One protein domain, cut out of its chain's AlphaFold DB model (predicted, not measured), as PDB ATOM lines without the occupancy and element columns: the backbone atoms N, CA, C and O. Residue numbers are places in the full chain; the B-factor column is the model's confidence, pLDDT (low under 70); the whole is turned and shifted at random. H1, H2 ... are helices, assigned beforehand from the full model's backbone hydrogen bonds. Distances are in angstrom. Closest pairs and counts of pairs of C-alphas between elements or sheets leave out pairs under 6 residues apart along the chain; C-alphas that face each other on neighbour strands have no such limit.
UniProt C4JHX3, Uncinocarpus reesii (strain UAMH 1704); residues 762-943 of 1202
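Overview. This is residues 762 to 943 of the 1202 residues of a protein of Uncinocarpus reesii (strain UAMH 1704) (UniProt C4JHX3). Two long helices, H4 and H9, run side by side in opposite ways along the length of a rod; at one end H5 to H8 make a head, with H8 about perpendicular to H9, at 79 degrees, where it touches residues 914 to 921 of H9. At the other end H1, H2 and H3 form an arm that reaches beyond H9, with the hairpin of H2 and H3 at its far tip and H1 packed on the beginning of H4. The printed part has 182 residues, with nine named helices in the order H1 to H9 and no named strand: all helix. It is only just loose, close to extended, with a radius of gyration of the C-alphas of 23.7 A and spans of 75 by 36 by 26 A.

Arrangement. The longest helix, H9, residues 914 to 943, touches H4, residues 812 to 839, at a shallow tilt of 18 degrees, opposite ways; their closest C-alphas, those of Met 825 and Gln 933, are 5.8 A apart. With residues 926 to 934 alone, H9 touches H5, residues 842 to 853, at a steep tilt of 41 degrees; the closest C-alphas are those of Thr 852 and Thr 931, 5.8 A apart. With residues 914 to 921 alone, H9 touches H8, residues 889 to 907, about perpendicular at 79 degrees; the closest C-alphas are those of Trp 902 and Ala 917, 4.0 A apart. H7, residues 873 to 879, forms a helical hairpin with H8, C-alphas 875 and 895 being closest at 7.1 A. H7 also touches H5, C-alphas 847 and 878 being closest at 6.8 A. H6, residues 856 to 868, touches H7, about perpendicular at 79 degrees, C-alphas 866 and 873 being closest at 5.3 A. With residues 812 to 814 alone, H4 touches H3, residues 791 to 803, C-alphas 802 and 812 being closest at 4.9 A. H3 forms a helical hairpin with H2, residues 779 to 786, at a shallow tilt of 32 degrees, only just short of steep; C-alphas 786 and 794 are closest at 5.4 A. With residues 812 to 820 alone, H4 touches H1, residues 763 to 776, C-alphas 773 and 816 being closest at 6.5 A. H1 and H9 are apart. Every O i to N i+4 pair is within hydrogen-bond range in H1, H2, H3 and H5 to H9, and 23 of 24 in H4.

Along the chain. H1 begins at C-alpha 763 (-17.866, -14.867, -34.696). From first to last C-alpha H4 measures 39.9 A, H8 27.1 A and H9 43.7 A. H9 ends at C-alpha 943 (-17.628, -40.537, -36.172).

Size, cuts and confidence. The C-alphas farthest apart, those of Ala 789 and Gly 912, are 77.3 A apart. The printed part has no cut, and no link is long. Mean pLDDT of the printed part is 83.1; residues 762, 789, 791, 808 and 908 to 914 are under 70.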
ATOM      1  N   ASN A 762     -22.099 -14.955 -34.464       69.81
ATOM      2  CA  ASN A 762     -21.462 -16.237 -34.155       69.81
ATOM      3  C   ASN A 762     -19.914 -16.172 -34.115       69.81
ATOM      4  O   ASN A 762     -19.271 -17.122 -33.651       69.81
ATOM      5  N   SER A 763     -19.315 -15.057 -34.553       79.12
ATOM      6  CA  SER A 763     -17.866 -14.867 -34.696       79.12
ATOM      7  C   SER A 763     -17.052 -15.239 -33.453       79.12
ATOM      8  O   SER A 763     -16.032 -15.917 -33.610       79.12
ATOM      9  N   PRO A 764     -17.445 -14.876 -32.211       80.19
ATOM     10  CA  PRO A 764     -16.668 -15.230 -31.024       80.19
ATOM     11  C   PRO A 764     -16.612 -16.746 -30.791       80.19
ATOM     12  O   PRO A 764     -15.576 -17.269 -30.373       80.19
ATOM     13  N   GLU A 765     -17.691 -17.474 -31.100       76.75
ATOM     14  CA  GLU A 765     -17.737 -18.933 -30.970       76.75
ATOM     15  C   GLU A 765     -16.952 -19.634 -32.084       76.75
ATOM     16  O   GLU A 765     -16.215 -20.586 -31.803       76.75
ATOM     17  N   LEU A 766     -17.069 -19.163 -33.333       78.75
ATOM     18  CA  LEU A 766     -16.279 -19.675 -34.457       78.75
ATOM     19  C   LEU A 766     -14.784 -19.429 -34.237       78.75
ATOM     20  O   LEU A 766     -13.979 -20.348 -34.399       78.75
ATOM     21  N   PHE A 767     -14.408 -18.235 -33.779       85.88
ATOM     22  CA  PHE A 767     -13.028 -17.896 -33.448       85.88
ATOM     23  C   PHE A 767     -12.485 -18.756 -32.298       85.88
ATOM     24  O   PHE A 767     -11.399 -19.335 -32.403       85.88
ATOM     25  N   ALA A 768     -13.260 -18.929 -31.221       84.44
ATOM     26  CA  ALA A 768     -12.883 -19.791 -30.103       84.44
ATOM     27  C   ALA A 768     -12.746 -21.271 -30.509       84.44
ATOM     28  O   ALA A 768     -11.935 -21.993 -29.926       84.44
ATOM     29  N   GLN A 769     -13.510 -21.748 -31.497       83.25
ATOM     30  CA  GLN A 769     -13.335 -23.080 -32.087       83.25
ATOM     31  C   GLN A 769     -12.076 -23.146 -32.965       83.25
ATOM     32  O   GLN A 769     -11.216 -23.993 -32.716       83.25
ATOM     33  N   ALA A 770     -11.914 -22.228 -33.922       85.38
ATOM     34  CA  ALA A 770     -10.774 -22.176 -34.839       85.38
ATOM     35  C   ALA A 770      -9.430 -22.098 -34.093       85.38
ATOM     36  O   ALA A 770      -8.527 -22.893 -34.357       85.38
ATOM     37  N   LYS A 771      -9.324 -21.228 -33.079       89.19
ATOM     38  CA  LYS A 771      -8.140 -21.103 -32.215       89.19
ATOM     39  C   LYS A 771      -7.804 -22.408 -31.482       89.19
ATOM     40  O   LYS A 771      -6.630 -22.767 -31.368       89.19
ATOM     41  N   ARG A 772      -8.814 -23.143 -31.001       86.19
ATOM     42  CA  ARG A 772      -8.611 -24.443 -30.337       86.19
ATOM     43  C   ARG A 772      -8.184 -25.527 -31.326       86.19
ATOM     44  O   ARG A 772      -7.280 -26.291 -31.000       86.19
ATOM     45  N   ILE A 773      -8.748 -25.557 -32.534       85.50
ATOM     46  CA  ILE A 773      -8.332 -26.478 -33.604       85.50
ATOM     47  C   ILE A 773      -6.876 -26.204 -34.019       85.50
ATOM     48  O   ILE A 773      -6.071 -27.130 -34.012       85.50
ATOM     49  N   HIS A 774      -6.508 -24.943 -34.266       88.12
ATOM     50  CA  HIS A 774      -5.126 -24.518 -34.544       88.12
ATOM     51  C   HIS A 774      -4.147 -24.982 -33.453       88.12
ATOM     52  O   HIS A 774      -3.122 -25.589 -33.755       88.12
ATOM     53  N   SER A 775      -4.502 -24.808 -32.174       88.44
ATOM     54  CA  SER A 775      -3.668 -25.244 -31.038       88.44
ATOM     55  C   SER A 775      -3.486 -26.767 -30.906       88.44
ATOM     56  O   SER A 775      -2.582 -27.214 -30.201       88.44
ATOM     57  N   LEU A 776      -4.328 -27.568 -31.570       86.69
ATOM     58  CA  LEU A 776      -4.256 -29.033 -31.564       86.69
ATOM     59  C   LEU A 776      -3.403 -29.600 -32.710       86.69
ATOM     60  O   LEU A 776      -3.057 -30.780 -32.658       86.69
ATOM     61  N   ILE A 777      -3.065 -28.803 -33.730       86.69
ATOM     62  CA  ILE A 777      -2.322 -29.261 -34.912       86.69
ATOM     63  C   ILE A 777      -0.806 -29.146 -34.656       86.69
ATOM     64  O   ILE A 777      -0.278 -28.044 -34.500       86.69
ATOM     65  N   PRO A 778      -0.047 -30.258 -34.641       88.12
ATOM     66  CA  PRO A 778       1.387 -30.227 -34.366       88.12
ATOM     67  C   PRO A 778       2.187 -29.920 -35.645       88.12
ATOM     68  O   PRO A 778       2.861 -30.790 -36.200       88.12
ATOM     69  N   TYR A 779       2.127 -28.668 -36.113       88.19
ATOM     70  CA  TYR A 779       2.754 -28.205 -37.365       88.19
ATOM     71  C   TYR A 779       4.239 -28.582 -37.512       88.19
ATOM     72  O   TYR A 779       4.699 -28.858 -38.618       88.19
ATOM     73  N   THR A 780       4.998 -28.643 -36.413       86.31
ATOM     74  CA  THR A 780       6.412 -29.056 -36.419       86.31
ATOM     75  C   THR A 780       6.604 -30.550 -36.695       86.31
ATOM     76  O   THR A 780       7.515 -30.917 -37.436       86.31
ATOM     77  N   LEU A 781       5.735 -31.415 -36.159       85.44
ATOM     78  CA  LEU A 781       5.731 -32.845 -36.482       85.44
ATOM     79  C   LEU A 781       5.270 -33.062 -37.926       85.44
ATOM     80  O   LEU A 781       5.927 -33.788 -38.664       85.44
ATOM     81  N   LEU A 782       4.215 -32.361 -38.355       84.62
ATOM     82  CA  LEU A 782       3.710 -32.416 -39.729       84.62
ATOM     83  C   LEU A 782       4.778 -31.983 -40.754       84.62
ATOM     84  O   LEU A 782       5.000 -32.679 -41.743       84.62
ATOM     85  N   LYS A 783       5.520 -30.898 -40.476       84.69
ATOM     86  CA  LYS A 783       6.674 -30.457 -41.278       84.69
ATOM     87  C   LYS A 783       7.787 -31.506 -41.330       84.69
ATOM     88  O   LYS A 783       8.340 -31.746 -42.399       84.69
ATOM     89  N   ASN A 784       8.107 -32.150 -40.207       84.06
ATOM     90  CA  ASN A 784       9.125 -33.205 -40.167       84.06
ATOM     91  C   ASN A 784       8.697 -34.476 -40.919       84.06
ATOM     92  O   ASN A 784       9.543 -35.097 -41.556       84.06
ATOM     93  N   VAL A 785       7.408 -34.828 -40.896       82.75
ATOM     94  CA  VAL A 785       6.847 -35.942 -41.676       82.75
ATOM     95  C   VAL A 785       6.888 -35.640 -43.175       82.75
ATOM     96  O   VAL A 785       7.423 -36.439 -43.934       82.75
ATOM     97  N   ILE A 786       6.390 -34.482 -43.618       77.75
ATOM     98  CA  ILE A 786       6.319 -34.139 -45.054       77.75
ATOM     99  C   ILE A 786       7.716 -33.863 -45.650       77.75
ATOM    100  O   ILE A 786       7.918 -33.991 -46.853       77.75
ATOM    101  N   ARG A 787       8.727 -33.593 -44.813       77.38
ATOM    102  CA  ARG A 787      10.146 -33.543 -45.214       77.38
ATOM    103  C   ARG A 787      10.743 -34.920 -45.577       77.38
ATOM    104  O   ARG A 787      11.854 -34.972 -46.106       77.38
ATOM    105  N   ILE A 788      10.065 -36.039 -45.304       75.56
ATOM    106  CA  ILE A 788      10.566 -37.384 -45.634       75.56
ATOM    107  C   ILE A 788      10.493 -37.618 -47.154       75.56
ATOM    108  O   ILE A 788       9.430 -37.564 -47.758       75.56
ATOM    109  N   ALA A 789      11.619 -37.959 -47.787       57.97
ATOM    110  CA  ALA A 789      11.728 -38.073 -49.251       57.97
ATOM    111  C   ALA A 789      10.971 -39.264 -49.900       57.97
ATOM    112  O   ALA A 789      10.982 -39.410 -51.128       57.97
ATOM    113  N   ASN A 790      10.340 -40.128 -49.096       74.56
ATOM    114  CA  ASN A 790       9.576 -41.298 -49.533       74.56
ATOM    115  C   ASN A 790       8.061 -41.048 -49.353       74.56
ATOM    116  O   ASN A 790       7.607 -41.028 -48.206       74.56
ATOM    117  N   PRO A 791       7.275 -40.943 -50.445       69.25
ATOM    118  CA  PRO A 791       5.828 -40.741 -50.395       69.25
ATOM    119  C   PRO A 791       5.067 -41.689 -49.464       69.25
ATOM    120  O   PRO A 791       4.232 -41.230 -48.694       69.25
ATOM    121  N   ALA A 792       5.390 -42.987 -49.448       70.38
ATOM    122  CA  ALA A 792       4.695 -43.958 -48.597       70.38
ATOM    123  C   ALA A 792       4.957 -43.729 -47.093       70.38
ATOM    124  O   ALA A 792       4.093 -43.985 -46.255       70.38
ATOM    125  N   ALA A 793       6.134 -43.198 -46.745       74.88
ATOM    126  CA  ALA A 793       6.468 -42.829 -45.371       74.88
ATOM    127  C   ALA A 793       5.823 -41.494 -44.957       74.88
ATOM    128  O   ALA A 793       5.408 -41.362 -43.806       74.88
ATOM    129  N   VAL A 794       5.672 -40.541 -45.890       75.38
ATOM    130  CA  VAL A 794       4.849 -39.336 -45.676       75.38
ATOM    131  C   VAL A 794       3.391 -39.739 -45.450       75.38
ATOM    132  O   VAL A 794       2.802 -39.325 -44.455       75.38
ATOM    133  N   MET A 795       2.837 -40.599 -46.313       72.06
ATOM    134  CA  MET A 795       1.474 -41.125 -46.195       72.06
ATOM    135  C   MET A 795       1.212 -41.724 -44.814       72.06
ATOM    136  O   MET A 795       0.315 -41.254 -44.117       72.06
ATOM    137  N   SER A 796       2.008 -42.716 -44.386       78.31
ATOM    138  CA  SER A 796       1.832 -43.311 -43.054       78.31
ATOM    139  C   SER A 796       2.020 -42.262 -41.964       78.31
ATOM    140  O   SER A 796       1.156 -42.120 -41.112       78.31
ATOM    141  N   GLY A 797       3.077 -41.445 -42.027       82.50
ATOM    142  CA  GLY A 797       3.352 -40.443 -41.001       82.50
ATOM    143  C   GLY A 797       2.227 -39.421 -40.799       82.50
ATOM    144  O   GLY A 797       1.950 -39.065 -39.658       82.50
ATOM    145  N   VAL A 798       1.551 -38.962 -41.861       81.56
ATOM    146  CA  VAL A 798       0.418 -38.022 -41.733       81.56
ATOM    147  C   VAL A 798      -0.849 -38.753 -41.287       81.56
ATOM    148  O   VAL A 798      -1.544 -38.274 -40.391       81.56
ATOM    149  N   LEU A 799      -1.124 -39.939 -41.840       81.50
ATOM    150  CA  LEU A 799      -2.253 -40.771 -41.417       81.50
ATOM    151  C   LEU A 799      -2.156 -41.145 -39.938       81.50
ATOM    152  O   LEU A 799      -3.137 -41.034 -39.213       81.50
ATOM    153  N   ASP A 800      -0.982 -41.541 -39.466       84.12
ATOM    154  CA  ASP A 800      -0.768 -41.945 -38.082       84.12
ATOM    155  C   ASP A 800      -0.748 -40.712 -37.149       84.12
ATOM    156  O   ASP A 800      -1.231 -40.791 -36.023       84.12
ATOM    157  N   LEU A 801      -0.335 -39.528 -37.625       85.19
ATOM    158  CA  LEU A 801      -0.450 -38.267 -36.874       85.19
ATOM    159  C   LEU A 801      -1.911 -37.836 -36.632       85.19
ATOM    160  O   LEU A 801      -2.220 -37.298 -35.567       85.19
ATOM    161  N   PHE A 802      -2.808 -38.062 -37.600       82.50
ATOM    162  CA  PHE A 802      -4.216 -37.647 -37.506       82.50
ATOM    163  C   PHE A 802      -5.180 -38.753 -37.042       82.50
ATOM    164  O   PHE A 802      -6.170 -38.445 -36.371       82.50
ATOM    165  N   LEU A 803      -4.909 -40.020 -37.369       82.94
ATOM    166  CA  LEU A 803      -5.818 -41.159 -37.172       82.94
ATOM    167  C   LEU A 803      -5.340 -42.197 -36.146       82.94
ATOM    168  O   LEU A 803      -6.153 -43.038 -35.763       82.94
ATOM    169  N   ALA A 804      -4.088 -42.174 -35.668       82.50
ATOM    170  CA  ALA A 804      -3.663 -43.151 -34.661       82.50
ATOM    171  C   ALA A 804      -4.434 -42.985 -33.342       82.50
ATOM    172  O   ALA A 804      -4.736 -41.874 -32.902       82.50
ATOM    173  N   GLN A 805      -4.704 -44.120 -32.697       83.06
ATOM    174  CA  GLN A 805      -5.420 -44.226 -31.425       83.06
ATOM    175  C   GLN A 805      -4.477 -44.770 -30.334       83.06
ATOM    176  O   GLN A 805      -4.562 -45.948 -29.967       83.06
ATOM    177  N   PRO A 806      -3.515 -43.968 -29.832       73.88
ATOM    178  CA  PRO A 806      -2.549 -44.439 -28.843       73.88
ATOM    179  C   PRO A 806      -3.282 -44.914 -27.584       73.88
ATOM    180  O   PRO A 806      -4.112 -44.191 -27.026       73.88
ATOM    181  N   PHE A 807      -2.997 -46.148 -27.163       74.94
ATOM    182  CA  PHE A 807      -3.644 -46.824 -26.028       74.94
ATOM    183  C   PHE A 807      -5.187 -46.877 -26.109       74.94
ATOM    184  O   PHE A 807      -5.856 -46.896 -25.080       74.94
ATOM    185  N   GLY A 808      -5.760 -46.883 -27.320       68.25
ATOM    186  CA  GLY A 808      -7.214 -46.904 -27.533       68.25
ATOM    187  C   GLY A 808      -7.917 -45.557 -27.322       68.25
ATOM    188  O   GLY A 808      -9.143 -45.504 -27.285       68.25
ATOM    189  N   SER A 809      -7.171 -44.456 -27.178       78.38
ATOM    190  CA  SER A 809      -7.754 -43.108 -27.109       78.38
ATOM    191  C   SER A 809      -8.232 -42.607 -28.483       78.38
ATOM    192  O   SER A 809      -7.674 -42.984 -29.512       78.38
ATOM    193  N   ARG A 810      -9.253 -41.731 -28.510       80.31
ATOM    194  CA  ARG A 810      -9.755 -41.085 -29.744       80.31
ATOM    195  C   ARG A 810      -8.610 -40.435 -30.532       80.31
ATOM    196  O   ARG A 810      -7.805 -39.701 -29.951       80.31
ATOM    197  N   SER A 811      -8.597 -40.629 -31.851       85.69
ATOM    198  CA  SER A 811      -7.586 -40.040 -32.739       85.69
ATOM    199  C   SER A 811      -7.640 -38.508 -32.762       85.69
ATOM    200  O   SER A 811      -8.614 -37.906 -32.303       85.69
ATOM    201  N   LEU A 812      -6.614 -37.836 -33.297       84.06
ATOM    202  CA  LEU A 812      -6.606 -36.368 -33.384       84.06
ATOM    203  C   LEU A 812      -7.794 -35.842 -34.212       84.06
ATOM    204  O   LEU A 812      -8.463 -34.902 -33.780       84.06
ATOM    205  N   LEU A 813      -8.114 -36.497 -35.334       81.62
ATOM    206  CA  LEU A 813      -9.276 -36.165 -36.160       81.62
ATOM    207  C   LEU A 813     -10.596 -36.359 -35.389       81.62
ATOM    208  O   LEU A 813     -11.431 -35.454 -35.352       81.62
ATOM    209  N   GLN A 814     -10.757 -37.492 -34.694       83.62
ATOM    210  CA  GLN A 814     -11.929 -37.740 -33.844       83.62
ATOM    211  C   GLN A 814     -12.040 -36.729 -32.701       83.62
ATOM    212  O   GLN A 814     -13.145 -36.297 -32.382       83.62
ATOM    213  N   ARG A 815     -10.924 -36.327 -32.080       83.12
ATOM    214  CA  ARG A 815     -10.896 -35.318 -31.009       83.12
ATOM    215  C   ARG A 815     -11.337 -33.945 -31.512       83.12
ATOM    216  O   ARG A 815     -12.107 -33.290 -30.814       83.12
ATOM    217  N   ILE A 816     -10.907 -33.538 -32.708       82.75
ATOM    218  CA  ILE A 816     -11.319 -32.277 -33.345       82.75
ATOM    219  C   ILE A 816     -12.828 -32.284 -33.634       82.75
ATOM    220  O   ILE A 816     -13.539 -31.391 -33.167       82.75
ATOM    221  N   PHE A 817     -13.348 -33.316 -34.311       79.75
ATOM    222  CA  PHE A 817     -14.786 -33.405 -34.603       79.75
ATOM    223  C   PHE A 817     -15.643 -33.564 -33.340       79.75
ATOM    224  O   PHE A 817     -16.645 -32.865 -33.187       79.75
ATOM    225  N   SER A 818     -15.228 -34.417 -32.395       80.88
ATOM    226  CA  SER A 818     -15.921 -34.577 -31.110       80.88
ATOM    227  C   SER A 818     -15.979 -33.261 -30.340       80.88
ATOM    228  O   SER A 818     -17.003 -32.976 -29.739       80.88
ATOM    229  N   MET A 819     -14.920 -32.441 -30.348       81.75
ATOM    230  CA  MET A 819     -14.916 -31.139 -29.669       81.75
ATOM    231  C   MET A 819     -15.972 -30.191 -30.258       81.75
ATOM    232  O   MET A 819     -16.794 -29.663 -29.510       81.75
ATOM    233  N   ALA A 820     -15.999 -30.029 -31.585       76.94
ATOM    234  CA  ALA A 820     -16.966 -29.164 -32.269       76.94
ATOM    235  C   ALA A 820     -18.424 -29.662 -32.142       76.94
ATOM    236  O   ALA A 820     -19.373 -28.874 -32.136       76.94
ATOM    237  N   ILE A 821     -18.631 -30.977 -32.012       81.00
ATOM    238  CA  ILE A 821     -19.956 -31.559 -31.758       81.00
ATOM    239  C   ILE A 821     -20.364 -31.385 -30.286       81.00
ATOM    240  O   ILE A 821     -21.455 -30.873 -30.032       81.00
ATOM    241  N   HIS A 822     -19.491 -31.730 -29.329       84.19
ATOM    242  CA  HIS A 822     -19.758 -31.629 -27.886       84.19
ATOM    243  C   HIS A 822     -20.046 -30.200 -27.431       84.19
ATOM    244  O   HIS A 822     -20.907 -30.008 -26.578       84.19
ATOM    245  N   ASP A 823     -19.361 -29.191 -27.970       80.06
ATOM    246  CA  ASP A 823     -19.628 -27.802 -27.582       80.06
ATOM    247  C   ASP A 823     -21.028 -27.347 -28.022       80.06
ATOM    248  O   ASP A 823     -21.772 -26.799 -27.208       80.06
ATOM    249  N   GLY A 824     -21.457 -27.697 -29.241       76.88
ATOM    250  CA  GLY A 824     -22.843 -27.487 -29.675       76.88
ATOM    251  C   GLY A 824     -23.863 -28.266 -28.829       76.88
ATOM    252  O   GLY A 824     -24.923 -27.739 -28.499       76.88
ATOM    253  N   MET A 825     -23.537 -29.495 -28.409       82.38
ATOM    254  CA  MET A 825     -24.395 -30.272 -27.501       82.38
ATOM    255  C   MET A 825     -24.522 -29.630 -26.111       82.38
ATOM    256  O   MET A 825     -25.613 -29.662 -25.544       82.38
ATOM    257  N   LYS A 826     -23.454 -29.022 -25.572       83.75
ATOM    258  CA  LYS A 826     -23.492 -28.273 -24.300       83.75
ATOM    259  C   LYS A 826     -24.321 -26.996 -24.412       83.75
ATOM    260  O   LYS A 826     -25.075 -26.695 -23.489       83.75
ATOM    261  N   ALA A 827     -24.202 -26.266 -25.523       79.56
ATOM    262  CA  ALA A 827     -25.017 -25.082 -25.784       79.56
ATOM    263  C   ALA A 827     -26.513 -25.441 -25.793       79.56
ATOM    264  O   ALA A 827     -27.297 -24.824 -25.074       79.56
ATOM    265  N   PHE A 828     -26.897 -26.511 -26.502       83.12
ATOM    266  CA  PHE A 828     -28.273 -27.013 -26.470       83.12
ATOM    267  C   PHE A 828     -28.687 -27.518 -25.081       83.12
ATOM    268  O   PHE A 828     -29.790 -27.195 -24.650       83.12
ATOM    269  N   GLN A 829     -27.825 -28.242 -24.353       88.50
ATOM    270  CA  GLN A 829     -28.142 -28.730 -23.003       88.50
ATOM    271  C   GLN A 829     -28.472 -27.578 -22.045       88.50
ATOM    272  O   GLN A 829     -29.517 -27.611 -21.408       88.50
ATOM    273  N   LYS A 830     -27.654 -26.516 -22.016       85.25
ATOM    274  CA  LYS A 830     -27.894 -25.325 -21.180       85.25
ATOM    275  C   LYS A 830     -29.269 -24.692 -21.453       85.25
ATOM    276  O   LYS A 830     -29.948 -24.266 -20.519       85.25
ATOM    277  N   SER A 831     -29.687 -24.642 -22.718       85.62
ATOM    278  CA  SER A 831     -31.007 -24.135 -23.117       85.62
ATOM    279  C   SER A 831     -32.143 -25.106 -22.767       85.62
ATOM    280  O   SER A 831     -33.200 -24.669 -22.313       85.62
ATOM    281  N   ILE A 832     -31.919 -26.418 -22.909       89.38
ATOM    282  CA  ILE A 832     -32.848 -27.478 -22.484       89.38
ATOM    283  C   ILE A 832     -33.077 -27.421 -20.968       89.38
ATOM    284  O   ILE A 832     -34.227 -27.478 -20.541       89.38
ATOM    285  N   ASP A 833     -32.033 -27.248 -20.155       90.44
ATOM    286  CA  ASP A 833     -32.127 -27.153 -18.690       90.44
ATOM    287  C   ASP A 833     -32.927 -25.910 -18.256       90.44
ATOM    288  O   ASP A 833     -33.819 -25.977 -17.400       90.44
ATOM    289  N   ALA A 834     -32.654 -24.769 -18.898       87.56
ATOM    290  CA  ALA A 834     -33.361 -23.515 -18.656       87.56
ATOM    291  C   ALA A 834     -34.855 -23.605 -19.021       87.56
ATOM    292  O   ALA A 834     -35.696 -23.123 -18.262       87.56
ATOM    293  N   LEU A 835     -35.204 -24.246 -20.143       88.69
ATOM    294  CA  LEU A 835     -36.599 -24.472 -20.541       88.69
ATOM    295  C   LEU A 835     -37.290 -25.518 -19.665       88.69
ATOM    296  O   LEU A 835     -38.421 -25.296 -19.246       88.69
ATOM    297  N   SER A 836     -36.599 -26.603 -19.310       90.38
ATOM    298  CA  SER A 836     -37.105 -27.643 -18.403       90.38
ATOM    299  C   SER A 836     -37.546 -27.045 -17.064       90.38
ATOM    300  O   SER A 836     -38.627 -27.348 -16.561       90.38
ATOM    301  N   THR A 837     -36.755 -26.102 -16.543       90.38
ATOM    302  CA  THR A 837     -37.053 -25.366 -15.306       90.38
ATOM    303  C   THR A 837     -38.272 -24.438 -15.449       90.38
ATOM    304  O   THR A 837     -39.015 -24.263 -14.487       90.38
ATOM    305  N   ARG A 838     -38.520 -23.861 -16.638       88.81
ATOM    306  CA  ARG A 838     -39.712 -23.029 -16.918       88.81
ATOM    307  C   ARG A 838     -40.980 -23.845 -17.176       88.81
ATOM    308  O   ARG A 838     -42.072 -23.377 -16.868       88.81
ATOM    309  N   ILE A 839     -40.848 -25.038 -17.759       91.75
ATOM    310  CA  ILE A 839     -41.973 -25.939 -18.045       91.75
ATOM    311  C   ILE A 839     -42.496 -26.558 -16.743       91.75
ATOM    312  O   ILE A 839     -43.713 -26.620 -16.550       91.75
ATOM    313  N   GLY A 840     -41.591 -26.953 -15.840       89.75
ATOM    314  CA  GLY A 840     -41.918 -27.383 -14.476       89.75
ATOM    315  C   GLY A 840     -42.564 -28.768 -14.353       89.75
ATOM    316  O   GLY A 840     -42.980 -29.133 -13.258       89.75
ATOM    317  N   ASP A 841     -42.645 -29.536 -15.443       91.06
ATOM    318  CA  ASP A 841     -43.242 -30.875 -15.477       91.06
ATOM    319  C   ASP A 841     -42.269 -31.885 -16.122       91.06
ATOM    320  O   ASP A 841     -42.043 -31.820 -17.335       91.06
ATOM    321  N   PRO A 842     -41.668 -32.808 -15.344       89.12
ATOM    322  CA  PRO A 842     -40.690 -33.761 -15.863       89.12
ATOM    323  C   PRO A 842     -41.312 -34.816 -16.787       89.12
ATOM    324  O   PRO A 842     -40.623 -35.281 -17.687       89.12
ATOM    325  N   VAL A 843     -42.597 -35.153 -16.620       91.00
ATOM    326  CA  VAL A 843     -43.288 -36.192 -17.405       91.00
ATOM    327  C   VAL A 843     -43.400 -35.748 -18.864       91.00
ATOM    328  O   VAL A 843     -43.110 -36.513 -19.781       91.00
ATOM    329  N   LEU A 844     -43.737 -34.475 -19.088       91.00
ATOM    330  CA  LEU A 844     -43.826 -33.893 -20.431       91.00
ATOM    331  C   LEU A 844     -42.451 -33.770 -21.098       91.00
ATOM    332  O   LEU A 844     -42.314 -34.014 -22.297       91.00
ATOM    333  N   ILE A 845     -41.421 -33.418 -20.321       92.44
ATOM    334  CA  ILE A 845     -40.033 -33.318 -20.795       92.44
ATOM    335  C   ILE A 845     -39.493 -34.703 -21.181       92.44
ATOM    336  O   ILE A 845     -38.800 -34.836 -22.191       92.44
ATOM    337  N   GLU A 846     -39.820 -35.734 -20.401       92.06
ATOM    338  CA  GLU A 846     -39.450 -37.121 -20.673       92.06
ATOM    339  C   GLU A 846     -40.197 -37.679 -21.890       92.06
ATOM    340  O   GLU A 846     -39.546 -38.218 -22.780       92.06
ATOM    341  N   LYS A 847     -41.512 -37.450 -22.018       92.81
ATOM    342  CA  LYS A 847     -42.301 -37.902 -23.177       92.81
ATOM    343  C   LYS A 847     -41.874 -37.236 -24.492       92.81
ATOM    344  O   LYS A 847     -41.698 -37.916 -25.503       92.81
ATOM    345  N   LEU A 848     -41.610 -35.922 -24.484       92.31
ATOM    346  CA  LEU A 848     -41.032 -35.228 -25.648       92.31
ATOM    347  C   LEU A 848     -39.632 -35.762 -25.993       92.31
ATOM    348  O   LEU A 848     -39.295 -35.882 -27.171       92.31
ATOM    349  N   ARG A 849     -38.818 -36.125 -24.992       92.62
ATOM    350  CA  ARG A 849     -37.518 -36.774 -25.222       92.62
ATOM    351  C   ARG A 849     -37.707 -38.166 -25.831       92.62
ATOM    352  O   ARG A 849     -37.066 -38.451 -26.842       92.62
ATOM    353  N   ALA A 850     -38.596 -38.991 -25.284       91.56
ATOM    354  CA  ALA A 850     -38.907 -40.323 -25.793       91.56
ATOM    355  C   ALA A 850     -39.322 -40.285 -27.274       91.56
ATOM    356  O   ALA A 850     -38.721 -40.994 -28.078       91.56
ATOM    357  N   PHE A 851     -40.218 -39.369 -27.668       91.19
ATOM    358  CA  PHE A 851     -40.584 -39.166 -29.078       91.19
ATOM    359  C   PHE A 851     -39.371 -38.935 -29.986       91.19
ATOM    360  O   PHE A 851     -39.275 -39.550 -31.043       91.19
ATOM    361  N   THR A 852     -38.405 -38.096 -29.588       90.00
ATOM    362  CA  THR A 852     -37.228 -37.850 -30.445       90.00
ATOM    363  C   THR A 852     -36.390 -39.114 -30.692       90.00
ATOM    364  O   THR A 852     -35.841 -39.269 -31.786       90.00
ATOM    365  N   TYR A 853     -36.331 -40.032 -29.721       89.25
ATOM    366  CA  TYR A 853     -35.580 -41.295 -29.793       89.25
ATOM    367  C   TYR A 853     -36.407 -42.507 -30.267       89.25
ATOM    368  O   TYR A 853     -35.824 -43.574 -30.439       89.25
ATOM    369  N   ALA A 854     -37.715 -42.356 -30.495       87.88
ATOM    370  CA  ALA A 854     -38.588 -43.406 -31.027       87.88
ATOM    371  C   ALA A 854     -38.163 -43.884 -32.433       87.88
ATOM    372  O   ALA A 854     -37.356 -43.232 -33.103       87.88
ATOM    373  N   ASP A 855     -38.755 -44.971 -32.924       85.44
ATOM    374  CA  ASP A 855     -38.590 -45.424 -34.312       85.44
ATOM    375  C   ASP A 855     -39.265 -44.460 -35.310       85.44
ATOM    376  O   ASP A 855     -40.156 -43.687 -34.947       85.44
ATOM    377  N   GLU A 856     -38.831 -44.430 -36.576       81.75
ATOM    378  CA  GLU A 856     -39.424 -43.509 -37.564       81.75
ATOM    379  C   GLU A 856     -40.842 -43.894 -37.990       81.75
ATOM    380  O   GLU A 856     -41.623 -42.995 -38.282       81.75
ATOM    381  N   ASP A 857     -41.221 -45.175 -37.951       84.12
ATOM    382  CA  ASP A 857     -42.596 -45.601 -38.253       84.12
ATOM    383  C   ASP A 857     -43.596 -45.048 -37.225       84.12
ATOM    384  O   ASP A 857     -44.645 -44.521 -37.591       84.12
ATOM    385  N   LEU A 858     -43.224 -45.063 -35.938       86.88
ATOM    386  CA  LEU A 858     -44.009 -44.454 -34.861       86.88
ATOM    387  C   LEU A 858     -44.068 -42.923 -34.996       86.88
ATOM    388  O   LEU A 858     -45.124 -42.324 -34.802       86.88
ATOM    389  N   LYS A 859     -42.966 -42.270 -35.395       86.69
ATOM    390  CA  LYS A 859     -43.012 -40.828 -35.686       86.69
ATOM    391  C   LYS A 859     -43.867 -40.516 -36.912       86.69
ATOM    392  O   LYS A 859     -44.601 -39.541 -36.866       86.69
ATOM    393  N   ASN A 860     -43.818 -41.321 -37.974       84.81
ATOM    394  CA  ASN A 860     -44.665 -41.165 -39.160       84.81
ATOM    395  C   ASN A 860     -46.148 -41.293 -38.804       84.81
ATOM    396  O   ASN A 860     -46.929 -40.432 -39.196       84.81
ATOM    397  N   TYR A 861     -46.511 -42.296 -38.003       87.69
ATOM    398  CA  TYR A 861     -47.872 -42.457 -37.494       87.69
ATOM    399  C   TYR A 861     -48.341 -41.214 -36.714       87.69
ATOM    400  O   TYR A 861     -49.406 -40.684 -37.004       87.69
ATOM    401  N   ILE A 862     -47.524 -40.681 -35.796       88.25
ATOM    402  CA  ILE A 862     -47.880 -39.490 -34.996       88.25
ATOM    403  C   ILE A 862     -47.870 -38.191 -35.827       88.25
ATOM    404  O   ILE A 862     -48.668 -37.292 -35.563       88.25
ATOM    405  N   ARG A 863     -46.998 -38.074 -36.843       84.38
ATOM    406  CA  ARG A 863     -47.037 -36.979 -37.834       84.38
ATOM    407  C   ARG A 863     -48.374 -37.007 -38.587       84.38
ATOM    408  O   ARG A 863     -49.023 -35.973 -38.673       84.38
ATOM    409  N   GLN A 864     -48.800 -38.181 -39.060       85.12
ATOM    410  CA  GLN A 864     -50.071 -38.346 -39.763       85.12
ATOM    411  C   GLN A 864     -51.278 -38.110 -38.837       85.12
ATOM    412  O   GLN A 864     -52.178 -37.373 -39.216       85.12
ATOM    413  N   GLU A 865     -51.273 -38.641 -37.607       87.00
ATOM    414  CA  GLU A 865     -52.324 -38.387 -36.603       87.00
ATOM    415  C   GLU A 865     -52.507 -36.879 -36.347       87.00
ATOM    416  O   GLU A 865     -53.630 -36.414 -36.187       87.00
ATOM    417  N   ALA A 866     -51.419 -36.099 -36.344       85.69
ATOM    418  CA  ALA A 866     -51.478 -34.646 -36.181       85.69
ATOM    419  C   ALA A 866     -52.066 -33.911 -37.404       85.69
ATOM    420  O   ALA A 866     -52.737 -32.894 -37.230       85.69
ATOM    421  N   GLU A 867     -51.822 -34.410 -38.622       83.81
ATOM    422  CA  GLU A 867     -52.385 -33.853 -39.861       83.81
ATOM    423  C   GLU A 867     -53.864 -34.232 -40.052       83.81
ATOM    424  O   GLU A 867     -54.659 -33.370 -40.427       83.81
ATOM    425  N   ASP A 868     -54.252 -35.475 -39.738       84.62
ATOM    426  CA  ASP A 868     -55.635 -35.965 -39.844       84.62
ATOM    427  C   ASP A 868     -56.584 -35.282 -38.821       84.62
ATOM    428  O   ASP A 868     -57.757 -35.059 -39.130       84.62
ATOM    429  N   ASP A 869     -56.085 -34.896 -37.635       84.12
ATOM    430  CA  ASP A 869     -56.846 -34.181 -36.585       84.12
ATOM    431  C   ASP A 869     -56.763 -32.632 -36.656       84.12
ATOM    432  O   ASP A 869     -57.434 -31.958 -35.869       84.12
ATOM    433  N   ASP A 870     -55.942 -32.051 -37.545       82.00
ATOM    434  CA  ASP A 870     -55.603 -30.606 -37.605       82.00
ATOM    435  C   ASP A 870     -55.086 -30.032 -36.258       82.00
ATOM    436  O   ASP A 870     -55.551 -29.008 -35.738       82.00
ATOM    437  N   VAL A 871     -54.104 -30.715 -35.652       83.88
ATOM    438  CA  VAL A 871     -53.498 -30.332 -34.362       83.88
ATOM    439  C   VAL A 871     -51.983 -30.134 -34.438       83.88
ATOM    440  O   VAL A 871     -51.274 -30.727 -35.245       83.88
ATOM    441  N   ASP A 872     -51.444 -29.307 -33.539       85.81
ATOM    442  CA  ASP A 872     -49.994 -29.180 -33.376       85.81
ATOM    443  C   ASP A 872     -49.383 -30.532 -32.972       85.81
ATOM    444  O   ASP A 872     -49.877 -31.183 -32.050       85.81
ATOM    445  N   ILE A 873     -48.277 -30.931 -33.609       86.62
ATOM    446  CA  ILE A 873     -47.640 -32.238 -33.376       86.62
ATOM    447  C   ILE A 873     -47.315 -32.491 -31.894       86.62
ATOM    448  O   ILE A 873     -47.322 -33.634 -31.457       86.62
ATOM    449  N   ILE A 874     -47.103 -31.450 -31.077       89.12
ATOM    450  CA  ILE A 874     -46.905 -31.612 -29.626       89.12
ATOM    451  C   ILE A 874     -48.160 -32.118 -28.906       89.12
ATOM    452  O   ILE A 874     -48.036 -32.875 -27.945       89.12
ATOM    453  N   VAL A 875     -49.357 -31.753 -29.369       89.06
ATOM    454  CA  VAL A 875     -50.617 -32.290 -28.838       89.06
ATOM    455  C   VAL A 875     -50.720 -33.777 -29.173       89.06
ATOM    456  O   VAL A 875     -50.948 -34.568 -28.262       89.06
ATOM    457  N   ALA A 876     -50.457 -34.171 -30.425       89.06
ATOM    458  CA  ALA A 876     -50.448 -35.578 -30.839       89.06
ATOM    459  C   ALA A 876     -49.388 -36.401 -30.078       89.06
ATOM    460  O   ALA A 876     -49.718 -37.417 -29.470       89.06
ATOM    461  N   ILE A 877     -48.139 -35.920 -29.999       89.94
ATOM    462  CA  ILE A 877     -47.049 -36.569 -29.247       89.94
ATOM    463  C   ILE A 877     -47.435 -36.791 -27.785       89.94
ATOM    464  O   ILE A 877     -47.212 -37.876 -27.258       89.94
ATOM    465  N   LEU A 878     -47.982 -35.775 -27.107       89.50
ATOM    466  CA  LEU A 878     -48.284 -35.870 -25.678       89.50
ATOM    467  C   LEU A 878     -49.555 -36.689 -25.397       89.50
ATOM    468  O   LEU A 878     -49.596 -37.403 -24.391       89.50
ATOM    469  N   ARG A 879     -50.544 -36.648 -26.301       88.50
ATOM    470  CA  ARG A 879     -51.768 -37.466 -26.261       88.50
ATOM    471  C   ARG A 879     -51.505 -38.944 -26.554       88.50
ATOM    472  O   ARG A 879     -52.162 -39.781 -25.947       88.50
ATOM    473  N   SER A 880     -50.571 -39.263 -27.452       88.38
ATOM    474  CA  SER A 880     -50.336 -40.630 -27.932       88.38
ATOM    475  C   SER A 880     -50.038 -41.609 -26.793       88.38
ATOM    476  O   SER A 880     -49.061 -41.450 -26.056       88.38
ATOM    477  N   GLU A 881     -50.855 -42.657 -26.671       86.88
ATOM    478  CA  GLU A 881     -50.654 -43.746 -25.702       86.88
ATOM    479  C   GLU A 881     -49.431 -44.617 -26.050       86.88
ATOM    480  O   GLU A 881     -48.916 -45.343 -25.204       86.88
ATOM    481  N   GLN A 882     -48.920 -44.519 -27.282       86.75
ATOM    482  CA  GLN A 882     -47.798 -45.314 -27.798       86.75
ATOM    483  C   GLN A 882     -46.422 -44.820 -27.306       86.75
ATOM    484  O   GLN A 882     -45.402 -45.420 -27.641       86.75
ATOM    485  N   ILE A 883     -46.376 -43.729 -26.533       87.94
ATOM    486  CA  ILE A 883     -45.146 -43.165 -25.969       87.94
ATOM    487  C   ILE A 883     -45.302 -43.002 -24.455       87.94
ATOM    488  O   ILE A 883     -46.125 -42.219 -23.979       87.94
ATOM    489  N   ASP A 884     -44.461 -43.705 -23.701       86.25
ATOM    490  CA  ASP A 884     -44.325 -43.525 -22.257       86.25
ATOM    491  C   ASP A 884     -43.407 -42.331 -21.908       86.25
ATOM    492  O   ASP A 884     -42.510 -41.991 -22.687       86.25
ATOM    493  N   PRO A 885     -43.572 -41.707 -20.726       88.50
ATOM    494  CA  PRO A 885     -44.594 -41.980 -19.708       88.50
ATOM    495  C   PRO A 885     -45.991 -41.453 -20.075       88.50
ATOM    496  O   PRO A 885     -46.138 -40.404 -20.700       88.50
ATOM    497  N   GLN A 886     -47.037 -42.150 -19.630       85.81
ATOM    498  CA  GLN A 886     -48.424 -41.709 -19.813       85.81
ATOM    499  C   GLN A 886     -48.759 -40.456 -18.989       85.81
ATOM    500  O   GLN A 886     -48.266 -40.270 -17.875       85.81
ATOM    501  N   LEU A 887     -49.635 -39.607 -19.533       88.56
ATOM    502  CA  LEU A 887     -50.104 -38.386 -18.874       88.56
ATOM    503  C   LEU A 887     -51.340 -38.657 -18.013       88.56
ATOM    504  O   LEU A 887     -52.174 -39.502 -18.333       88.56
ATOM    505  N   ASN A 888     -51.501 -37.872 -16.949       88.38
ATOM    506  CA  ASN A 888     -52.762 -37.800 -16.214       88.38
ATOM    507  C   ASN A 888     -53.732 -36.772 -16.835       88.38
ATOM    508  O   ASN A 888     -53.345 -35.914 -17.631       88.38
ATOM    509  N   THR A 889     -55.007 -36.834 -16.444       84.19
ATOM    510  CA  THR A 889     -56.080 -36.001 -17.014       84.19
ATOM    511  C   THR A 889     -55.800 -34.497 -16.919       84.19
ATOM    512  O   THR A 889     -56.019 -33.787 -17.895       84.19
ATOM    513  N   SER A 890     -55.258 -33.998 -15.801       84.81
ATOM    514  CA  SER A 890     -55.010 -32.557 -15.638       84.81
ATOM    515  C   SER A 890     -53.788 -32.063 -16.422       84.81
ATOM    516  O   SER A 890     -53.751 -30.896 -16.812       84.81
ATOM    517  N   GLN A 891     -52.820 -32.933 -16.735       87.38
ATOM    518  CA  GLN A 891     -51.769 -32.629 -17.715       87.38
ATOM    519  C   GLN A 891     -52.353 -32.482 -19.126       87.38
ATOM    520  O   GLN A 891     -52.024 -31.517 -19.815       87.38
ATOM    521  N   ILE A 892     -53.250 -33.387 -19.537       85.06
ATOM    522  CA  ILE A 892     -53.914 -33.345 -20.852       85.06
ATOM    523  C   ILE A 892     -54.780 -32.082 -20.983       85.06
ATOM    524  O   ILE A 892     -54.639 -31.340 -21.956       85.06
ATOM    525  N   GLU A 893     -55.609 -31.780 -19.977       82.75
ATOM    526  CA  GLU A 893     -56.403 -30.543 -19.913       82.75
ATOM    527  C   GLU A 893     -55.516 -29.294 -20.005       82.75
ATOM    528  O   GLU A 893     -55.807 -28.382 -20.781       82.75
ATOM    529  N   LYS A 894     -54.401 -29.254 -19.259       87.25
ATOM    530  CA  LYS A 894     -53.447 -28.141 -19.317       87.25
ATOM    531  C   LYS A 894     -52.871 -27.967 -20.722       87.25
ATOM    532  O   LYS A 894     -52.863 -26.849 -21.222       87.25
ATOM    533  N   ILE A 895     -52.424 -29.044 -21.374       88.31
ATOM    534  CA  ILE A 895     -51.860 -28.980 -22.733       88.31
ATOM    535  C   ILE A 895     -52.889 -28.455 -23.730       88.31
ATOM    536  O   ILE A 895     -52.555 -27.570 -24.514       88.31
ATOM    537  N   PHE A 896     -54.130 -28.944 -23.685       84.25
ATOM    538  CA  PHE A 896     -55.177 -28.490 -24.600       84.25
ATOM    539  C   PHE A 896     -55.528 -27.012 -24.373       84.25
ATOM    540  O   PHE A 896     -55.575 -26.235 -25.326       84.25
ATOM    541  N   ASN A 897     -55.671 -26.586 -23.115       84.75
ATOM    542  CA  ASN A 897     -55.912 -25.183 -22.773       84.75
ATOM    543  C   ASN A 897     -54.745 -24.277 -23.208       84.75
ATOM    544  O   ASN A 897     -54.974 -23.215 -23.783       84.75
ATOM    545  N   SER A 898     -53.495 -24.705 -23.006       86.69
ATOM    546  CA  SER A 898     -52.310 -23.964 -23.455       86.69
ATOM    547  C   SER A 898     -52.139 -23.962 -24.983       86.69
ATOM    548  O   SER A 898     -51.659 -22.970 -25.527       86.69
ATOM    549  N   TYR A 899     -52.579 -25.009 -25.690       86.19
ATOM    550  CA  TYR A 899     -52.643 -25.043 -27.156       86.19
ATOM    551  C   TYR A 899     -53.683 -24.050 -27.695       86.19
ATOM    552  O   TYR A 899     -53.359 -23.231 -28.554       86.19
ATOM    553  N   VAL A 900     -54.901 -24.043 -27.144       85.06
ATOM    554  CA  VAL A 900     -55.949 -23.074 -27.515       85.06
ATOM    555  C   VAL A 900     -55.509 -21.640 -27.193       85.06
ATOM    556  O   VAL A 900     -55.689 -20.743 -28.019       85.06
ATOM    557  N   ALA A 901     -54.857 -21.418 -26.047       83.06
ATOM    558  CA  ALA A 901     -54.243 -20.137 -25.703       83.06
ATOM    559  C   ALA A 901     -53.152 -19.725 -26.706       83.06
ATOM    560  O   ALA A 901     -53.098 -18.562 -27.100       83.06
ATOM    561  N   TRP A 902     -52.307 -20.659 -27.156       83.00
ATOM    562  CA  TRP A 902     -51.280 -20.426 -28.176       83.00
ATOM    563  C   TRP A 902     -51.881 -20.056 -29.536       83.00
ATOM    564  O   TRP A 902     -51.502 -19.028 -30.091       83.00
ATOM    565  N   VAL A 903     -52.859 -20.816 -30.042       80.62
ATOM    566  CA  VAL A 903     -53.575 -20.495 -31.293       80.62
ATOM    567  C   VAL A 903     -54.222 -19.110 -31.189       80.62
ATOM    568  O   VAL A 903     -53.939 -18.229 -32.002       80.62
ATOM    569  N   SER A 904     -54.983 -18.864 -30.117       77.50
ATOM    570  CA  SER A 904     -55.635 -17.578 -29.849       77.50
ATOM    571  C   SER A 904     -54.641 -16.413 -29.749       77.50
ATOM    572  O   SER A 904     -54.890 -15.347 -30.314       77.50
ATOM    573  N   ALA A 905     -53.491 -16.596 -29.094       75.31
ATOM    574  CA  ALA A 905     -52.458 -15.569 -28.970       75.31
ATOM    575  C   ALA A 905     -51.672 -15.345 -30.272       75.31
ATOM    576  O   ALA A 905     -51.164 -14.248 -30.502       75.31
ATOM    577  N   VAL A 906     -51.551 -16.342 -31.146       71.81
ATOM    578  CA  VAL A 906     -50.893 -16.177 -32.448       71.81
ATOM    579  C   VAL A 906     -51.831 -15.512 -33.468       71.81
ATOM    580  O   VAL A 906     -51.356 -14.752 -34.313       71.81
ATOM    581  N   GLU A 907     -53.145 -15.720 -33.358       70.00
ATOM    582  CA  GLU A 907     -54.156 -15.189 -34.290       70.00
ATOM    583  C   GLU A 907     -54.791 -13.861 -33.849       70.00
ATOM    584  O   GLU A 907     -55.210 -13.067 -34.694       70.00
ATOM    585  N   SER A 908     -54.819 -13.575 -32.546       60.28
ATOM    586  CA  SER A 908     -55.397 -12.356 -31.969       60.28
ATOM    587  C   SER A 908     -54.402 -11.587 -31.089       60.28
ATOM    588  O   SER A 908     -53.341 -12.085 -30.706       60.28
ATOM    589  N   VAL A 909     -54.742 -10.335 -30.770       55.59
ATOM    590  CA  VAL A 909     -53.925  -9.432 -29.933       55.59
ATOM    591  C   VAL A 909     -54.615  -9.152 -28.587       55.59
ATOM    592  O   VAL A 909     -54.375  -8.122 -27.959       55.59
ATOM    593  N   GLU A 910     -55.494 -10.049 -28.132       54.22
ATOM    594  CA  GLU A 910     -56.173  -9.890 -26.844       54.22
ATOM    595  C   GLU A 910     -55.261 -10.266 -25.667       54.22
ATOM    596  O   GLU A 910     -54.510 -11.240 -25.692       54.22
ATOM    597  N   PHE A 911     -55.304  -9.453 -24.612       50.44
ATOM    598  CA  PHE A 911     -54.270  -9.405 -23.571       50.44
ATOM    599  C   PHE A 911     -54.456 -10.451 -22.447       50.44
ATOM    600  O   PHE A 911     -53.914 -10.290 -21.357       50.44
ATOM    601  N   GLY A 912     -55.272 -11.489 -22.677       53.94
ATOM    602  CA  GLY A 912     -55.790 -12.371 -21.621       53.94
ATOM    603  C   GLY A 912     -54.998 -13.655 -21.344       53.94
ATOM    604  O   GLY A 912     -54.890 -14.050 -20.190       53.94
ATOM    605  N   MET A 913     -54.447 -14.311 -22.373       58.94
ATOM    606  CA  MET A 913     -53.960 -15.709 -22.283       58.94
ATOM    607  C   MET A 913     -52.454 -15.878 -22.573       58.94
ATOM    608  O   MET A 913     -51.987 -16.950 -22.952       58.94
ATOM    609  N   LEU A 914     -51.668 -14.810 -22.390       68.12
ATOM    610  CA  LEU A 914     -50.241 -14.776 -22.744       68.12
ATOM    611  C   LEU A 914     -49.383 -15.818 -22.000       68.12
ATOM    612  O   LEU A 914     -48.423 -16.325 -22.575       68.12
ATOM    613  N   GLN A 915     -49.706 -16.143 -20.744       75.56
ATOM    614  CA  GLN A 915     -48.872 -17.030 -19.923       75.56
ATOM    615  C   GLN A 915     -48.973 -18.502 -20.353       75.56
ATOM    616  O   GLN A 915     -47.944 -19.162 -20.501       75.56
ATOM    617  N   ASP A 916     -50.181 -19.000 -20.623       78.88
ATOM    618  CA  ASP A 916     -50.393 -20.372 -21.099       78.88
ATOM    619  C   ASP A 916     -49.902 -20.549 -22.543       78.88
ATOM    620  O   ASP A 916     -49.255 -21.550 -22.857       78.88
ATOM    621  N   ALA A 917     -50.098 -19.534 -23.391       81.38
ATOM    622  CA  ALA A 917     -49.512 -19.485 -24.729       81.38
ATOM    623  C   ALA A 917     -47.973 -19.567 -24.686       81.38
ATOM    624  O   ALA A 917     -47.370 -20.324 -25.448       81.38
ATOM    625  N   GLN A 918     -47.322 -18.834 -23.772       83.69
ATOM    626  CA  GLN A 918     -45.863 -18.870 -23.627       83.69
ATOM    627  C   GLN A 918     -45.380 -20.214 -23.057       83.69
ATOM    628  O   GLN A 918     -44.331 -20.709 -23.469       83.69
ATOM    629  N   TRP A 919     -46.154 -20.851 -22.168       87.75
ATOM    630  CA  TRP A 919     -45.841 -22.190 -21.657       87.75
ATOM    631  C   TRP A 919     -45.913 -23.264 -22.756       87.75
ATOM    632  O   TRP A 919     -44.986 -24.070 -22.867       87.75
ATOM    633  N   PHE A 920     -46.923 -23.227 -23.635       88.69
ATOM    634  CA  PHE A 920     -46.965 -24.095 -24.822       88.69
ATOM    635  C   PHE A 920     -45.775 -23.838 -25.760       88.69
ATOM    636  O   PHE A 920     -45.150 -24.768 -26.272       88.69
ATOM    637  N   ALA A 921     -45.394 -22.573 -25.933       84.75
ATOM    638  CA  ALA A 921     -44.254 -22.201 -26.759       84.75
ATOM    639  C   ALA A 921     -42.910 -22.736 -26.220       84.75
ATOM    640  O   ALA A 921     -42.040 -23.118 -27.008       84.75
ATOM    641  N   TYR A 922     -42.747 -22.850 -24.893       88.75
ATOM    642  CA  TYR A 922     -41.588 -23.522 -24.295       88.75
ATOM    643  C   TYR A 922     -41.536 -25.019 -24.642       88.75
ATOM    644  O   TYR A 922     -40.440 -25.527 -24.881       88.75
ATOM    645  N   LEU A 923     -42.677 -25.717 -24.748       89.75
ATOM    646  CA  LEU A 923     -42.715 -27.107 -25.236       89.75
ATOM    647  C   LEU A 923     -42.233 -27.190 -26.697       89.75
ATOM    648  O   LEU A 923     -41.408 -28.047 -27.020       89.75
ATOM    649  N   LYS A 924     -42.665 -26.258 -27.564       87.38
ATOM    650  CA  LYS A 924     -42.198 -26.176 -28.965       87.38
ATOM    651  C   LYS A 924     -40.688 -25.942 -29.064       87.38
ATOM    652  O   LYS A 924     -40.009 -26.625 -29.833       87.38
ATOM    653  N   GLN A 925     -40.144 -25.023 -28.265       85.00
ATOM    654  CA  GLN A 925     -38.705 -24.749 -28.243       85.00
ATOM    655  C   GLN A 925     -37.899 -25.923 -27.657       85.00
ATOM    656  O   GLN A 925     -36.818 -26.239 -28.161       85.00
ATOM    657  N   LEU A 926     -38.437 -26.617 -26.646       89.19
ATOM    658  CA  LEU A 926     -37.829 -27.814 -26.065       89.19
ATOM    659  C   LEU A 926     -37.738 -28.955 -27.087       89.19
ATOM    660  O   LEU A 926     -36.654 -29.512 -27.252       89.19
ATOM    661  N   LEU A 927     -38.821 -29.275 -27.808       88.62
ATOM    662  CA  LEU A 927     -38.809 -30.324 -28.838       88.62
ATOM    663  C   LEU A 927     -37.768 -30.023 -29.932       88.62
ATOM    664  O   LEU A 927     -36.941 -30.880 -30.246       88.62
ATOM    665  N   LYS A 928     -37.718 -28.776 -30.430       84.94
ATOM    666  CA  LYS A 928     -36.706 -28.312 -31.402       84.94
ATOM    667  C   LYS A 928     -35.273 -28.567 -30.905       84.94
ATOM    668  O   LYS A 928     -34.427 -29.052 -31.661       84.94
ATOM    669  N   LEU A 929     -34.992 -28.264 -29.635       85.69
ATOM    670  CA  LEU A 929     -33.668 -28.447 -29.031       85.69
ATOM    671  C   LEU A 929     -33.329 -29.917 -28.748       85.69
ATOM    672  O   LEU A 929     -32.190 -30.316 -28.988       85.69
ATOM    673  N   LEU A 930     -34.291 -30.731 -28.300       88.56
ATOM    674  CA  LEU A 930     -34.112 -32.175 -28.106       88.56
ATOM    675  C   LEU A 930     -33.775 -32.870 -29.434       88.56
ATOM    676  O   LEU A 930     -32.792 -33.609 -29.497       88.56
ATOM    677  N   THR A 931     -34.495 -32.557 -30.516       86.25
ATOM    678  CA  THR A 931     -34.210 -33.077 -31.865       86.25
ATOM    679  C   THR A 931     -32.829 -32.627 -32.367       86.25
ATOM    680  O   THR A 931     -32.024 -33.458 -32.802       86.25
ATOM    681  N   ARG A 932     -32.488 -31.332 -32.233       84.12
ATOM    682  CA  ARG A 932     -31.146 -30.802 -32.571       84.12
ATOM    683  C   ARG A 932     -30.027 -31.470 -31.739       84.12
ATOM    684  O   ARG A 932     -28.938 -31.699 -32.270       84.12
ATOM    685  N   GLN A 933     -30.277 -31.812 -30.470       86.31
ATOM    686  CA  GLN A 933     -29.338 -32.525 -29.590       86.31
ATOM    687  C   GLN A 933     -29.179 -34.005 -29.985       86.31
ATOM    688  O   GLN A 933     -28.044 -34.479 -30.085       86.31
ATOM    689  N   ARG A 934     -30.281 -34.719 -30.252       87.38
ATOM    690  CA  ARG A 934     -30.282 -36.125 -30.696       87.38
ATOM    691  C   ARG A 934     -29.449 -36.310 -31.960       87.38
ATOM    692  O   ARG A 934     -28.588 -37.180 -32.009       87.38
ATOM    693  N   ASP A 935     -29.653 -35.464 -32.966       85.88
ATOM    694  CA  ASP A 935     -28.917 -35.569 -34.228       85.88
ATOM    695  C   ASP A 935     -27.415 -35.298 -34.068       85.88
ATOM    696  O   ASP A 935     -26.602 -35.971 -34.699       85.88
ATOM    697  N   LYS A 936     -27.022 -34.364 -33.189       83.69
ATOM    698  CA  LYS A 936     -25.607 -34.160 -32.832       83.69
ATOM    699  C   LYS A 936     -25.006 -35.411 -32.173       83.69
ATOM    700  O   LYS A 936     -23.871 -35.755 -32.494       83.69
ATOM    701  N   ALA A 937     -25.760 -36.114 -31.324       85.69
ATOM    702  CA  ALA A 937     -25.333 -37.387 -30.741       85.69
ATOM    703  C   ALA A 937     -25.228 -38.508 -31.797       85.69
ATOM    704  O   ALA A 937     -24.214 -39.197 -31.851       85.69
ATOM    705  N   MET A 938     -26.206 -38.637 -32.702       84.75
ATOM    706  CA  MET A 938     -26.147 -39.608 -33.808       84.75
ATOM    707  C   MET A 938     -24.951 -39.353 -34.737       84.75
ATOM    708  O   MET A 938     -24.247 -40.291 -35.105       84.75
ATOM    709  N   MET A 939     -24.657 -38.088 -35.064       82.56
ATOM    710  CA  MET A 939     -23.450 -37.719 -35.816       82.56
ATOM    711  C   MET A 939     -22.156 -38.079 -35.075       82.56
ATOM    712  O   MET A 939     -21.188 -38.484 -35.716       82.56
ATOM    713  N   LEU A 940     -22.127 -37.951 -33.745       82.06
ATOM    714  CA  LEU A 940     -20.975 -38.356 -32.942       82.06
ATOM    715  C   LEU A 940     -20.759 -39.872 -33.010       82.06
ATOM    716  O   LEU A 940     -19.646 -40.297 -33.301       82.06
ATOM    717  N   ASN A 941     -21.823 -40.663 -32.847       84.44
ATOM    718  CA  ASN A 941     -21.771 -42.125 -32.944       84.44
ATOM    719  C   ASN A 941     -21.180 -42.583 -34.291       84.44
ATOM    720  O   ASN A 941     -20.275 -43.412 -34.313       84.44
ATOM    721  N   ILE A 942     -21.607 -41.976 -35.408       83.50
ATOM    722  CA  ILE A 942     -21.062 -42.260 -36.751       83.50
ATOM    723  C   ILE A 942     -19.550 -41.971 -36.826       83.50
ATOM    724  O   ILE A 942     -18.812 -42.709 -37.469       83.50
ATOM    725  N   ILE A 943     -19.058 -40.918 -36.169       81.19
ATOM    726  CA  ILE A 943     -17.628 -40.537 -36.172       81.19
ATOM    727  C   ILE A 943     -16.783 -41.444 -35.251       81.19
ATOM    728  O   ILE A 943     -15.557 -41.524 -35.396       81.19
TER     729      ILE A 943